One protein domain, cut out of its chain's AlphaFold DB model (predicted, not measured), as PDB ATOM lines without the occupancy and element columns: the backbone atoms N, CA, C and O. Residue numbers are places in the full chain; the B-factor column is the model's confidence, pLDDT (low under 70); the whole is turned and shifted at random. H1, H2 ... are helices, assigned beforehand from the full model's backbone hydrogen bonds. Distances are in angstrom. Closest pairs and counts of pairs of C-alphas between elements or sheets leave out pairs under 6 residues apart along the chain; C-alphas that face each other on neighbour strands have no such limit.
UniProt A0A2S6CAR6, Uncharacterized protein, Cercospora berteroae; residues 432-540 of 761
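Overview. This is residues 432 to 540 of the 761 residues of an uncharacterized protein of Cercospora berteroae (UniProt A0A2S6CAR6). Three long helices, H1, H2 and H3, form an up-and-down bundle, each running against the one before; the shorter H4 packs on H3, and residues 529 to 540 fold back past H4. The 109 printed residues include four named helices, H1 to H4 in chain order, and no named strand: all helix. The whole is compact, radius of gyration of the C-alphas 13.9 A, spanning 43 by 28 by 18 A.

Arrangement. H1, residues 432 to 456, and H2, residues 463 to 484, touch as a hairpin; their closest C-alphas, Thr 439 and Ser 476, are 6.5 A apart. H3, residues 488 to 509, touches H1, closest C-alphas Ala 447 and Val 501, 5.1 A. H4, residues 516 to 528, is apart from H2. Every O i to N i+4 pair is within hydrogen-bond range in H3 and H4, 20 of 21 in H1, 17 of 18 in H2.

Along the chain. H1 runs 36.0 A from C-alpha 432 (24.367, -64.632, 107.556), H2 31.2 A, H3 31.0 A; H4 ends at C-alpha 528 (44.108, -55.661, 101.701).

Size, cuts and confidence. The farthest C-alphas, Thr 486 and Ala 539, are 43.6 A apart. The printed part has no cut, no link is long, and no printed residue is under 70 in pLDDT.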
ATOM      1  N   ALA A 432      23.501 -64.808 108.721       71.06
ATOM      2  CA  ALA A 432      24.367 -64.632 107.556       71.06
ATOM      3  C   ALA A 432      25.647 -63.862 107.915       71.06
ATOM      4  O   ALA A 432      26.742 -64.321 107.600       71.06
ATOM      5  N   LEU A 433      25.531 -62.758 108.663       74.62
ATOM      6  CA  LEU A 433      26.667 -61.965 109.151       74.62
ATOM      7  C   LEU A 433      27.562 -62.758 110.122       74.62
ATOM      8  O   LEU A 433      28.788 -62.651 110.077       74.62
ATOM      9  N   SER A 434      26.979 -63.603 110.978       81.94
ATOM     10  CA  SER A 434      27.752 -64.507 111.841       81.94
ATOM     11  C   SER A 434      28.532 -65.546 111.020       81.94
ATOM     12  O   SER A 434      29.732 -65.737 111.239       81.94
ATOM     13  N   ALA A 435      27.894 -66.152 110.012       81.62
ATOM     14  CA  ALA A 435      28.554 -67.073 109.088       81.62
ATOM     15  C   ALA A 435      29.641 -66.385 108.239       81.62
ATOM     16  O   ALA A 435      30.683 -66.996 107.983       81.62
ATOM     17  N   ALA A 436      29.431 -65.125 107.837       82.19
ATOM     18  CA  ALA A 436      30.400 -64.305 107.109       82.19
ATOM     19  C   ALA A 436      31.686 -64.136 107.919       82.19
ATOM     20  O   ALA A 436      32.758 -64.523 107.460       82.19
ATOM     21  N   ASN A 437      31.566 -63.664 109.163       85.62
ATOM     22  CA  ASN A 437      32.698 -63.462 110.065       85.62
ATOM     23  C   ASN A 437      33.450 -64.770 110.360       85.62
ATOM     24  O   ASN A 437      34.673 -64.815 110.231       85.62
ATOM     25  N   ALA A 438      32.736 -65.862 110.655       85.00
ATOM     26  CA  ALA A 438      33.354 -67.175 110.856       85.00
ATOM     27  C   ALA A 438      34.081 -67.691 109.594       85.00
ATOM     28  O   ALA A 438      35.135 -68.321 109.686       85.00
ATOM     29  N   THR A 439      33.551 -67.400 108.403       86.62
ATOM     30  CA  THR A 439      34.164 -67.790 107.123       86.62
ATOM     31  C   THR A 439      35.371 -66.922 106.776       86.62
ATOM     32  O   THR A 439      36.381 -67.458 106.319       86.62
ATOM     33  N   ARG A 440      35.305 -65.614 107.047       87.88
ATOM     34  CA  ARG A 440      36.412 -64.657 106.924       87.88
ATOM     35  C   ARG A 440      37.590 -65.113 107.784       87.88
ATOM     36  O   ARG A 440      38.656 -65.405 107.253       87.88
ATOM     37  N   GLU A 441      37.355 -65.323 109.077       86.94
ATOM     38  CA  GLU A 441      38.358 -65.794 110.042       86.94
ATOM     39  C   GLU A 441      38.913 -67.194 109.682       86.94
ATOM     40  O   GLU A 441      40.104 -67.475 109.839       86.94
ATOM     41  N   MET A 442      38.075 -68.093 109.148       90.62
ATOM     42  CA  MET A 442      38.506 -69.406 108.653       90.62
ATOM     43  C   MET A 442      39.436 -69.306 107.435       90.62
ATOM     44  O   MET A 442      40.427 -70.041 107.371       90.62
ATOM     45  N   LEU A 443      39.099 -68.466 106.451       89.06
ATOM     46  CA  LEU A 443      39.898 -68.280 105.239       89.06
ATOM     47  C   LEU A 443      41.191 -67.521 105.539       89.06
ATOM     48  O   LEU A 443      42.232 -67.894 105.012       89.06
ATOM     49  N   GLU A 444      41.152 -66.527 106.425       91.25
ATOM     50  CA  GLU A 444      42.317 -65.744 106.837       91.25
ATOM     51  C   GLU A 444      43.366 -66.619 107.540       91.25
ATOM     52  O   GLU A 444      44.526 -66.649 107.123       91.25
ATOM     53  N   ARG A 445      42.961 -67.431 108.533       86.81
ATOM     54  CA  ARG A 445      43.848 -68.434 109.162       86.81
ATOM     55  C   ARG A 445      44.466 -69.385 108.135       86.81
ATOM     56  O   ARG A 445      45.628 -69.767 108.259       86.81
ATOM     57  N   LEU A 446      43.680 -69.794 107.140       89.69
ATOM     58  CA  LEU A 446      44.112 -70.734 106.112       89.69
ATOM     59  C   LEU A 446      45.078 -70.075 105.116       89.69
ATOM     60  O   LEU A 446      46.081 -70.693 104.775       89.69
ATOM     61  N   ALA A 447      44.844 -68.821 104.720       90.75
ATOM     62  CA  ALA A 447      45.783 -68.027 103.935       90.75
ATOM     63  C   ALA A 447      47.112 -67.865 104.687       90.75
ATOM     64  O   ALA A 447      48.149 -68.269 104.160       90.75
ATOM     65  N   ARG A 448      47.083 -67.393 105.947       89.12
ATOM     66  CA  ARG A 448      48.279 -67.261 106.806       89.12
ATOM     67  C   ARG A 448      49.083 -68.571 106.865       89.12
ATOM     68  O   ARG A 448      50.276 -68.557 106.582       89.12
ATOM     69  N   GLY A 449      48.429 -69.713 107.105       86.88
ATOM     70  CA  GLY A 449      49.078 -71.034 107.158       86.88
ATOM     71  C   GLY A 449      49.528 -71.634 105.811       86.88
ATOM     72  O   GLY A 449      50.250 -72.638 105.795       86.88
ATOM     73  N   LEU A 450      49.123 -71.064 104.669       88.50
ATOM     74  CA  LEU A 450      49.705 -71.375 103.353       88.50
ATOM     75  C   LEU A 450      50.878 -70.435 103.026       88.50
ATOM     76  O   LEU A 450      51.881 -70.897 102.482       88.50
ATOM     77  N   ILE A 451      50.784 -69.157 103.401       89.81
ATOM     78  CA  ILE A 451      51.851 -68.152 103.269       89.81
ATOM     79  C   ILE A 451      53.073 -68.547 104.104       89.81
ATOM     80  O   ILE A 451      54.180 -68.599 103.575       89.81
ATOM     81  N   GLU A 452      52.874 -68.906 105.375       87.31
ATOM     82  CA  GLU A 452      53.926 -69.402 106.273       87.31
ATOM     83  C   GLU A 452      54.659 -70.608 105.662       87.31
ATOM     84  O   GLU A 452      55.888 -70.641 105.608       87.31
ATOM     85  N   ARG A 453      53.913 -71.562 105.086       83.56
ATOM     86  CA  ARG A 453      54.503 -72.696 104.360       83.56
ATOM     87  C   ARG A 453      55.325 -72.239 103.157       83.56
ATOM     88  O   ARG A 453      56.443 -72.708 103.004       83.56
ATOM     89  N   MET A 454      54.836 -71.301 102.344       85.94
ATOM     90  CA  MET A 454      55.609 -70.767 101.212       85.94
ATOM     91  C   MET A 454      56.934 -70.102 101.620       85.94
ATOM     92  O   MET A 454      57.864 -70.102 100.813       85.94
ATOM     93  N   GLN A 455      57.026 -69.571 102.845       82.94
ATOM     94  CA  GLN A 455      58.252 -68.993 103.407       82.94
ATOM     95  C   GLN A 455      59.204 -70.060 103.975       82.94
ATOM     96  O   GLN A 455      60.405 -69.989 103.719       82.94
ATOM     97  N   VAL A 456      58.684 -71.034 104.731       81.06
ATOM     98  CA  VAL A 456      59.489 -72.028 105.473       81.06
ATOM     99  C   VAL A 456      59.893 -73.228 104.610       81.06
ATOM    100  O   VAL A 456      61.064 -73.597 104.577       81.06
ATOM    101  N   ASP A 457      58.937 -73.837 103.911       75.62
ATOM    102  CA  ASP A 457      59.151 -74.972 103.010       75.62
ATOM    103  C   ASP A 457      58.100 -74.941 101.886       75.62
ATOM    104  O   ASP A 457      56.972 -75.411 102.072       75.62
ATOM    105  N   PRO A 458      58.435 -74.404 100.698       71.25
ATOM    106  CA  PRO A 458      57.521 -74.343  99.567       71.25
ATOM    107  C   PRO A 458      57.430 -75.704  98.843       71.25
ATOM    108  O   PRO A 458      57.439 -75.774  97.609       71.25
ATOM    109  N   SER A 459      57.359 -76.803  99.592       71.88
ATOM    110  CA  SER A 459      57.070 -78.140  99.080       71.88
ATOM    111  C   SER A 459      55.632 -78.247  98.552       71.88
ATOM    112  O   SER A 459      54.783 -77.372  98.757       71.88
ATOM    113  N   GLU A 460      55.357 -79.310  97.796       72.75
ATOM    114  CA  GLU A 460      54.028 -79.541  97.236       72.75
ATOM    115  C   GLU A 460      53.022 -79.868  98.361       72.75
ATOM    116  O   GLU A 460      53.272 -80.769  99.168       72.75
ATOM    117  N   PRO A 461      51.871 -79.173  98.453       74.25
ATOM    118  CA  PRO A 461      50.958 -79.339  99.572       74.25
ATOM    119  C   PRO A 461      50.263 -80.700  99.471       74.25
ATOM    120  O   PRO A 461      49.549 -80.978  98.506       74.25
ATOM    121  N   GLY A 462      50.469 -81.541 100.490       75.19
ATOM    122  CA  GLY A 462      49.926 -82.898 100.548       75.19
ATOM    123  C   GLY A 462      48.410 -82.948 100.328       75.19
ATOM    124  O   GLY A 462      47.676 -82.033 100.702       75.19
ATOM    125  N   GLU A 463      47.926 -84.031  99.722       75.00
ATOM    126  CA  GLU A 463      46.572 -84.091  99.150       75.00
ATOM    127  C   GLU A 463      45.444 -83.836 100.169       75.00
ATOM    128  O   GLU A 463      44.439 -83.210  99.841       75.00
ATOM    129  N   THR A 464      45.635 -84.230 101.432       74.75
ATOM    130  CA  THR A 464      44.711 -83.921 102.538       74.75
ATOM    131  C   THR A 464      44.544 -82.414 102.760       74.75
ATOM    132  O   THR A 464      43.433 -81.953 103.021       74.75
ATOM    133  N   LEU A 465      45.624 -81.633 102.632       76.69
ATOM    134  CA  LEU A 465      45.575 -80.174 102.733       76.69
ATOM    135  C   LEU A 465      44.857 -79.580 101.517       76.69
ATOM    136  O   LEU A 465      43.935 -78.795 101.707       76.69
ATOM    137  N   ARG A 466      45.198 -80.021 100.295       81.25
ATOM    138  CA  ARG A 466      44.507 -79.606  99.056       81.25
ATOM    139  C   ARG A 466      42.995 -79.809  99.153       81.25
ATOM    140  O   ARG A 466      42.255 -78.832  99.086       81.25
ATOM    141  N   ARG A 467      42.548 -81.038  99.438       78.00
ATOM    142  CA  ARG A 467      41.119 -81.373  99.573       78.00
ATOM    143  C   ARG A 467      40.423 -80.565 100.677       78.00
ATOM    144  O   ARG A 467      39.283 -80.149 100.496       78.00
ATOM    145  N   SER A 468      41.103 -80.293 101.795       79.62
ATOM    146  CA  SER A 468      40.581 -79.440 102.879       79.62
ATOM    147  C   SER A 468      40.411 -77.977 102.443       79.62
ATOM    148  O   SER A 468      39.375 -77.363 102.709       79.62
ATOM    149  N   CYS A 469      41.389 -77.415 101.726       83.56
ATOM    150  CA  CYS A 469      41.309 -76.055 101.197       83.56
ATOM    151  C   CYS A 469      40.240 -75.933 100.097       83.56
ATOM    152  O   CYS A 469      39.434 -75.009 100.146       83.56
ATOM    153  N   GLU A 470      40.170 -76.886  99.164       84.75
ATOM    154  CA  GLU A 470      39.133 -76.972  98.123       84.75
ATOM    155  C   GLU A 470      37.725 -77.062  98.729       84.75
ATOM    156  O   GLU A 470      36.830 -76.307  98.347       84.75
ATOM    157  N   GLN A 471      37.521 -77.925  99.732       83.50
ATOM    158  CA  GLN A 471      36.246 -78.039 100.442       83.50
ATOM    159  C   GLN A 471      35.838 -76.706 101.091       83.50
ATOM    160  O   GLN A 471      34.684 -76.289 100.966       83.50
ATOM    161  N   ARG A 472      36.782 -76.009 101.740       82.75
ATOM    162  CA  ARG A 472      36.534 -74.702 102.370       82.75
ATOM    163  C   ARG A 472      36.223 -73.616 101.337       82.75
ATOM    164  O   ARG A 472      35.210 -72.938 101.488       82.75
ATOM    165  N   LEU A 473      37.004 -73.521 100.257       88.56
ATOM    166  CA  LEU A 473      36.777 -72.609  99.123       88.56
ATOM    167  C   LEU A 473      35.415 -72.811  98.439       88.56
ATOM    168  O   LEU A 473      34.807 -71.843  97.971       88.56
ATOM    169  N   ASN A 474      34.934 -74.056  98.384       85.12
ATOM    170  CA  ASN A 474      33.620 -74.396  97.843       85.12
ATOM    171  C   ASN A 474      32.486 -74.018  98.809       85.12
ATOM    172  O   ASN A 474      31.455 -73.511  98.369       85.12
ATOM    173  N   SER A 475      32.672 -74.205 100.122       78.12
ATOM    174  CA  SER A 475      31.689 -73.757 101.122       78.12
ATOM    175  C   SER A 475      31.569 -72.229 101.192       78.12
ATOM    176  O   SER A 475      30.454 -71.708 101.191       78.12
ATOM    177  N   SER A 476      32.690 -71.502 101.153       84.44
ATOM    178  CA  SER A 476      32.693 -70.037 101.200       84.44
ATOM    179  C   SER A 476      32.153 -69.385  99.927       84.44
ATOM    180  O   SER A 476      31.633 -68.279 100.000       84.44
ATOM    181  N   GLY A 477      32.208 -70.064  98.776       82.88
ATOM    182  CA  GLY A 477      31.632 -69.553  97.525       82.88
ATOM    183  C   GLY A 477      30.107 -69.496  97.521       82.88
ATOM    184  O   GLY A 477      29.532 -68.576  96.949       82.88
ATOM    185  N   ARG A 478      29.447 -70.440  98.204       80.56
ATOM    186  CA  ARG A 478      27.989 -70.390  98.403       80.56
ATOM    187  C   ARG A 478      27.614 -69.217  99.299       80.56
ATOM    188  O   ARG A 478      26.780 -68.406  98.924       80.56
ATOM    189  N   LEU A 479      28.328 -69.070 100.415       80.06
ATOM    190  CA  LEU A 479      28.111 -67.959 101.332       80.06
ATOM    191  C   LEU A 479      28.399 -66.594 100.683       80.06
ATOM    192  O   LEU A 479      27.644 -65.661 100.911       80.06
ATOM    193  N   GLN A 480      29.430 -66.470  99.837       86.75
ATOM    194  CA  GLN A 480      29.693 -65.248  99.063       86.75
ATOM    195  C   GLN A 480      28.484 -64.864  98.189       86.75
ATOM    196  O   GLN A 480      28.099 -63.699  98.150       86.75
ATOM    197  N   TYR A 481      27.867 -65.842  97.517       81.81
ATOM    198  CA  TYR A 481      26.666 -65.618  96.710       81.81
ATOM    199  C   TYR A 481      25.482 -65.154  97.576       81.81
ATOM    200  O   TYR A 481      24.870 -64.132  97.274       81.81
ATOM    201  N   ASP A 482      25.220 -65.835  98.695       77.94
ATOM    202  CA  ASP A 482      24.139 -65.486  99.631       77.94
ATOM    203  C   ASP A 482      24.346 -64.093 100.279       77.94
ATOM    204  O   ASP A 482      23.393 -63.331 100.480       77.94
ATOM    205  N   LEU A 483      25.602 -63.723 100.562       79.69
ATOM    206  CA  LEU A 483      25.981 -62.409 101.091       79.69
ATOM    207  C   LEU A 483      25.902 -61.299 100.041       79.69
ATOM    208  O   LEU A 483      25.554 -60.179 100.397       79.69
ATOM    209  N   SER A 484      26.147 -61.577  98.757       83.38
ATOM    210  CA  SER A 484      26.178 -60.542  97.705       83.38
ATOM    211  C   SER A 484      24.881 -59.721  97.587       83.38
ATOM    212  O   SER A 484      24.910 -58.572  97.151       83.38
ATOM    213  N   ALA A 485      23.747 -60.282  98.027       76.50
ATOM    214  CA  ALA A 485      22.442 -59.624  98.060       76.50
ATOM    215  C   ALA A 485      22.077 -58.994  99.424       76.50
ATOM    216  O   ALA A 485      21.015 -58.380  99.537       76.50
ATOM    217  N   THR A 486      22.895 -59.174 100.471       77.25
ATOM    218  CA  THR A 486      22.548 -58.814 101.866       77.25
ATOM    219  C   THR A 486      23.633 -58.046 102.632       77.25
ATOM    220  O   THR A 486      23.287 -57.195 103.448       77.25
ATOM    221  N   SER A 487      24.914 -58.298 102.358       81.12
ATOM    222  CA  SER A 487      26.074 -57.516 102.803       81.12
ATOM    223  C   SER A 487      27.165 -57.591 101.718       81.12
ATOM    224  O   SER A 487      27.936 -58.556 101.690       81.12
ATOM    225  N   PRO A 488      27.218 -56.628 100.774       82.00
ATOM    226  CA  PRO A 488      28.175 -56.672  99.671       82.00
ATOM    227  C   PRO A 488      29.624 -56.525 100.157       82.00
ATOM    228  O   PRO A 488      30.502 -57.195  99.626       82.00
ATOM    229  N   ASP A 489      29.866 -55.740 101.209       80.62
ATOM    230  CA  ASP A 489      31.209 -55.519 101.763       80.62
ATOM    231  C   ASP A 489      31.796 -56.806 102.378       80.62
ATOM    232  O   ASP A 489      32.984 -57.102 102.220       80.62
ATOM    233  N   ASP A 490      30.960 -57.623 103.033       82.12
ATOM    234  CA  ASP A 490      31.361 -58.947 103.523       82.12
ATOM    235  C   ASP A 490      31.528 -59.960 102.383       82.12
ATOM    236  O   ASP A 490      32.417 -60.813 102.444       82.12
ATOM    237  N   ALA A 491      30.705 -59.874 101.332       83.69
ATOM    238  CA  ALA A 491      30.849 -60.711 100.143       83.69
ATOM    239  C   ALA A 491      32.180 -60.429  99.421       83.69
ATOM    240  O   ALA A 491      32.897 -61.374  99.088       83.69
ATOM    241  N   ASP A 492      32.552 -59.157  99.264       85.88
ATOM    242  CA  ASP A 492      33.833 -58.718  98.699       85.88
ATOM    243  C   ASP A 492      35.023 -59.133  99.579       85.88
ATOM    244  O   ASP A 492      36.024 -59.646  99.074       85.88
ATOM    245  N   ALA A 493      34.913 -59.004 100.907       85.19
ATOM    246  CA  ALA A 493      35.954 -59.469 101.825       85.19
ATOM    247  C   ALA A 493      36.151 -60.999 101.777       85.19
ATOM    248  O   ALA A 493      37.282 -61.489 101.870       85.19
ATOM    249  N   VAL A 494      35.067 -61.768 101.612       86.88
ATOM    250  CA  VAL A 494      35.130 -63.224 101.405       86.88
ATOM    251  C   VAL A 494      35.682 -63.562 100.015       86.88
ATOM    252  O   VAL A 494      36.484 -64.488  99.914       86.88
ATOM    253  N   GLU A 495      35.323 -62.821  98.962       89.75
ATOM    254  CA  GLU A 495      35.882 -62.976  97.611       89.75
ATOM    255  C   GLU A 495      37.407 -62.831  97.621       89.75
ATOM    256  O   GLU A 495      38.125 -63.747  97.213       89.75
ATOM    257  N   LEU A 496      37.904 -61.724  98.174       88.19
ATOM    258  CA  LEU A 496      39.326 -61.396  98.201       88.19
ATOM    259  C   LEU A 496      40.145 -62.445  98.972       88.19
ATOM    260  O   LEU A 496      41.196 -62.893  98.505       88.19
ATOM    261  N   LEU A 497      39.622 -62.925 100.107       90.38
ATOM    262  CA  LEU A 497      40.219 -64.029 100.865       90.38
ATOM    263  C   LEU A 497      40.187 -65.369 100.113       90.38
ATOM    264  O   LEU A 497      41.149 -66.135 100.201       90.38
ATOM    265  N   ARG A 498      39.120 -65.677  99.360       91.50
ATOM    266  CA  ARG A 498      39.063 -66.887  98.518       91.50
ATOM    267  C   ARG A 498      40.129 -66.840  97.430       91.50
ATOM    268  O   ARG A 498      40.832 -67.833  97.248       91.50
ATOM    269  N   SER A 499      40.288 -65.705  96.756       89.06
ATOM    270  CA  SER A 499      41.289 -65.529  95.700       89.06
ATOM    271  C   SER A 499      42.721 -65.558  96.237       89.06
ATOM    272  O   SER A 499      43.568 -66.228  95.646       89.06
ATOM    273  N   LEU A 500      42.987 -64.960  97.404       90.94
ATOM    274  CA  LEU A 500      44.282 -65.077  98.084       90.94
ATOM    275  C   LEU A 500      44.626 -66.542  98.408       90.94
ATOM    276  O   LEU A 500      45.736 -66.999  98.132       90.94
ATOM    277  N   VAL A 501      43.671 -67.308  98.950       92.06
ATOM    278  CA  VAL A 501      43.845 -68.745  99.229       92.06
ATOM    279  C   VAL A 501      44.072 -69.549  97.944       92.06
ATOM    280  O   VAL A 501      44.937 -70.427  97.920       92.06
ATOM    281  N   GLN A 502      43.324 -69.261  96.875       90.25
ATOM    282  CA  GLN A 502      43.496 -69.915  95.574       90.25
ATOM    283  C   GLN A 502      44.888 -69.657  94.989       90.25
ATOM    284  O   GLN A 502      45.519 -70.601  94.514       90.25
ATOM    285  N   GLU A 503      45.405 -68.431  95.082       88.88
ATOM    286  CA  GLU A 503      46.756 -68.116  94.616       88.88
ATOM    287  C   GLU A 503      47.833 -68.783  95.481       88.88
ATOM    288  O   GLU A 503      48.765 -69.383  94.945       88.88
ATOM    289  N   CYS A 504      47.675 -68.785  96.809       89.62
ATOM    290  CA  CYS A 504      48.570 -69.521  97.706       89.62
ATOM    291  C   CYS A 504      48.651 -71.010  97.322       89.62
ATOM    292  O   CYS A 504      49.741 -71.579  97.251       89.62
ATOM    293  N   LEU A 505      47.512 -71.645  97.019       87.38
ATOM    294  CA  LEU A 505      47.482 -73.010  96.489       87.38
ATOM    295  C   LEU A 505      48.147 -73.103  95.108       87.38
ATOM    296  O   LEU A 505      48.918 -74.032  94.872       87.38
ATOM    297  N   ARG A 506      47.893 -72.167  94.188       87.94
ATOM    298  CA  ARG A 506      48.474 -72.169  92.835       87.94
ATOM    299  C   ARG A 506      50.001 -72.105  92.876       87.94
ATOM    300  O   ARG A 506      50.660 -72.916  92.228       87.94
ATOM    301  N   LEU A 507      50.566 -71.212  93.684       86.38
ATOM    302  CA  LEU A 507      52.013 -71.050  93.848       86.38
ATOM    303  C   LEU A 507      52.644 -72.237  94.594       86.38
ATOM    304  O   LEU A 507      53.739 -72.682  94.238       86.38
ATOM    305  N   LEU A 508      51.945 -72.828  95.567       83.44
ATOM    306  CA  LEU A 508      52.378 -74.069  96.217       83.44
ATOM    307  C   LEU A 508      52.309 -75.289  95.280       83.44
ATOM    308  O   LEU A 508      53.208 -76.125  95.321       83.44
ATOM    309  N   THR A 509      51.304 -75.390  94.405       81.00
ATOM    310  CA  THR A 509      51.136 -76.525  93.473       81.00
ATOM    311  C   THR A 509      51.936 -76.408  92.173       81.00
ATOM    312  O   THR A 509      52.251 -77.437  91.581       81.00
ATOM    313  N   THR A 510      52.292 -75.199  91.722       81.94
ATOM    314  CA  THR A 510      53.037 -74.980  90.469       81.94
ATOM    315  C   THR A 510      54.351 -74.222  90.716       81.94
ATOM    316  O   THR A 510      54.399 -73.001  90.589       81.94
ATOM    317  N   PRO A 511      55.467 -74.919  91.024       76.50
ATOM    318  CA  PRO A 511      56.750 -74.272  91.318       76.50
ATOM    319  C   PRO A 511      57.277 -73.330  90.226       76.50
ATOM    320  O   PRO A 511      57.972 -72.374  90.540       76.50
ATOM    321  N   MET A 512      56.912 -73.550  88.960       75.44
ATOM    322  CA  MET A 512      57.294 -72.678  87.836       75.44
ATOM    323  C   MET A 512      56.537 -71.339  87.792       75.44
ATOM    324  O   MET A 512      56.920 -70.457  87.032       75.44
ATOM    325  N   ALA A 513      55.482 -71.163  88.594       79.69
ATOM    326  CA  ALA A 513      54.788 -69.883  88.749       79.69
ATOM    327  C   ALA A 513      55.414 -68.975  89.825       79.69
ATOM    328  O   ALA A 513      55.030 -67.811  89.950       79.69
ATOM    329  N   ARG A 514      56.364 -69.500  90.609       82.62
ATOM    330  CA  ARG A 514      57.033 -68.783  91.699       82.62
ATOM    331  C   ARG A 514      58.008 -67.767  91.120       82.62
ATOM    332  O   ARG A 514      59.083 -68.115  90.645       82.62
ATOM    333  N   THR A 515      57.601 -66.506  91.150       82.69
ATOM    334  CA  THR A 515      58.393 -65.362  90.690       82.69
ATOM    335  C   THR A 515      58.304 -64.244  91.721       82.69
ATOM    336  O   THR A 515      57.331 -64.167  92.473       82.69
ATOM    337  N   SER A 516      59.287 -63.343  91.736       81.31
ATOM    338  CA  SER A 516      59.255 -62.161  92.609       81.31
ATOM    339  C   SER A 516      58.020 -61.287  92.357       81.31
ATOM    340  O   SER A 516      57.464 -60.744  93.304       81.31
ATOM    341  N   ALA A 517      57.550 -61.201  91.107       81.81
ATOM    342  CA  ALA A 517      56.330 -60.473  90.756       81.81
ATOM    343  C   ALA A 517      55.080 -61.107  91.390       81.81
ATOM    344  O   ALA A 517      54.318 -60.410  92.053       81.81
ATOM    345  N   ALA A 518      54.917 -62.432  91.280       83.81
ATOM    346  CA  ALA A 518      53.801 -63.142  91.908       83.81
ATOM    347  C   ALA A 518      53.825 -63.039  93.446       83.81
ATOM    348  O   ALA A 518      52.773 -62.973  94.074       83.81
ATOM    349  N   TRP A 519      55.012 -62.970  94.063       86.81
ATOM    350  CA  TRP A 519      55.129 -62.711  95.504       86.81
ATOM    351  C   TRP A 519      54.681 -61.293  95.892       86.81
ATOM    352  O   TRP A 519      54.027 -61.118  96.920       86.81
ATOM    353  N   VAL A 520      54.991 -60.286  95.070       83.81
ATOM    354  CA  VAL A 520      54.538 -58.902  95.290       83.81
ATOM    355  C   VAL A 520      53.024 -58.774  95.087       83.81
ATOM    356  O   VAL A 520      52.367 -58.204  95.956       83.81
ATOM    357  N   GLU A 521      52.439 -59.362  94.034       84.75
ATOM    358  CA  GLU A 521      50.971 -59.408  93.853       84.75
ATOM    359  C   GLU A 521      50.273 -60.079  95.052       84.75
ATOM    360  O   GLU A 521      49.302 -59.543  95.599       84.75
ATOM    361  N   LEU A 522      50.803 -61.220  95.512       88.31
ATOM    362  CA  LEU A 522      50.297 -61.929  96.688       88.31
ATOM    363  C   LEU A 522      50.387 -61.067  97.958       88.31
ATOM    364  O   LEU A 522      49.437 -61.028  98.736       88.31
ATOM    365  N   SER A 523      51.501 -60.356  98.155       86.31
ATOM    366  CA  SER A 523      51.726 -59.488  99.322       86.31
ATOM    367  C   SER A 523      50.779 -58.286  99.347       86.31
ATOM    368  O   SER A 523      50.259 -57.944 100.406       86.31
ATOM    369  N   LEU A 524      50.492 -57.681  98.189       84.44
ATOM    370  CA  LEU A 524      49.510 -56.596  98.066       84.44
ATOM    371  C   LEU A 524      48.080 -57.095  98.337       84.44
ATOM    372  O   LEU A 524      47.339 -56.465  99.088       84.44
ATOM    373  N   THR A 525      47.713 -58.262  97.798       84.56
ATOM    374  CA  THR A 525      46.406 -58.894  98.064       84.56
ATOM    375  C   THR A 525      46.243 -59.258  99.545       84.56
ATOM    376  O   THR A 525      45.170 -59.089 100.117       84.56
ATOM    377  N   ALA A 526      47.310 -59.740 100.185       87.25
ATOM    378  CA  ALA A 526      47.319 -60.081 101.602       87.25
ATOM    379  C   ALA A 526      47.171 -58.844 102.505       87.25
ATOM    380  O   ALA A 526      46.399 -58.876 103.466       87.25
ATOM    381  N   LEU A 527      47.824 -57.731 102.153       85.56
ATOM    382  CA  LEU A 527      47.708 -56.464 102.877       85.56
ATOM    383  C   LEU A 527      46.257 -55.955 102.914       85.56
ATOM    384  O   LEU A 527      45.779 -55.562 103.977       85.56
ATOM    385  N   LEU A 528      45.527 -56.045 101.792       84.00
ATOM    386  CA  LEU A 528      44.108 -55.661 101.701       84.00
ATOM    387  C   LEU A 528      43.183 -56.439 102.657       84.00
ATOM    388  O   LEU A 528      42.107 -55.953 102.999       84.00
ATOM    389  N   VAL A 529      43.584 -57.637 103.101       84.69
ATOM    390  CA  VAL A 529      42.825 -58.467 104.057       84.69
ATOM    391  C   VAL A 529      43.444 -58.487 105.463       84.69
ATOM    392  O   VAL A 529      43.056 -59.310 106.289       84.69
ATOM    393  N   GLY A 530      44.398 -57.595 105.759       83.75
ATOM    394  CA  GLY A 530      45.055 -57.503 107.071       83.75
ATOM    395  C   GLY A 530      46.089 -58.603 107.349       83.75
ATOM    396  O   GLY A 530      46.439 -58.860 108.505       83.75
ATOM    397  N   ILE A 531      46.579 -59.284 106.310       85.69
ATOM    398  CA  ILE A 531      47.641 -60.288 106.410       85.69
ATOM    399  C   ILE A 531      48.967 -59.654 105.984       85.69
ATOM    400  O   ILE A 531      49.248 -59.481 104.802       85.69
ATOM    401  N   GLU A 532      49.808 -59.335 106.963       84.25
ATOM    402  CA  GLU A 532      51.171 -58.862 106.719       84.25
ATOM    403  C   GLU A 532      52.045 -59.979 106.116       84.25
ATOM    404  O   GLU A 532      52.101 -61.099 106.632       84.25
ATOM    405  N   ILE A 533      52.748 -59.658 105.027       84.44
ATOM    406  CA  ILE A 533      53.755 -60.508 104.380       84.44
ATOM    407  C   ILE A 533      55.009 -59.651 104.131       84.44
ATOM    408  O   ILE A 533      54.871 -58.509 103.685       84.44
ATOM    409  N   PRO A 534      56.235 -60.160 104.359       81.44
ATOM    410  CA  PRO A 534      57.447 -59.484 103.909       81.44
ATOM    411  C   PRO A 534      57.429 -59.279 102.387       81.44
ATOM    412  O   PRO A 534      57.331 -60.245 101.634       81.44
ATOM    413  N   LEU A 535      57.589 -58.036 101.921       77.88
ATOM    414  CA  LEU A 535      57.612 -57.703 100.483       77.88
ATOM    415  C   LEU A 535      58.751 -58.400  99.711       77.88
ATOM    416  O   LEU A 535      58.683 -58.543  98.491       77.88
ATOM    417  N   GLN A 536      59.803 -58.833 100.411       81.00
ATOM    418  CA  GLN A 536      60.901 -59.598  99.832       81.00
ATOM    419  C   GLN A 536      60.507 -61.083  99.691       81.00
ATOM    420  O   GLN A 536      60.132 -61.697 100.692       81.00
ATOM    421  N   PRO A 537      60.613 -61.688  98.489       82.69
ATOM    422  CA  PRO A 537      60.291 -63.099  98.290       82.69
ATOM    423  C   PRO A 537      61.244 -64.027  99.061       82.69
ATOM    424  O   PRO A 537      62.403 -63.663  99.289       82.69
ATOM    425  N   PRO A 538      60.806 -65.254  99.412       82.31
ATOM    426  CA  PRO A 538      61.672 -66.251 100.034       82.31
ATOM    427  C   PRO A 538      62.910 -66.519  99.171       82.31
ATOM    428  O   PRO A 538      62.809 -66.634  97.949       82.31
ATOM    429  N   ALA A 539      64.083 -66.683  99.787       75.94
ATOM    430  CA  ALA A 539      65.335 -66.904  99.050       75.94
ATOM    431  C   ALA A 539      65.294 -68.157  98.144       75.94
ATOM    432  O   ALA A 539      65.945 -68.195  97.104       75.94
ATOM    433  N   SER A 540      64.468 -69.148  98.498       72.00
ATOM    434  CA  SER A 540      64.177 -70.359  97.715       72.00
ATOM    435  C   SER A 540      63.356 -70.120  96.435       72.00
ATOM    436  O   SER A 540      63.198 -71.044  95.639       72.00
TER     437      SER A 540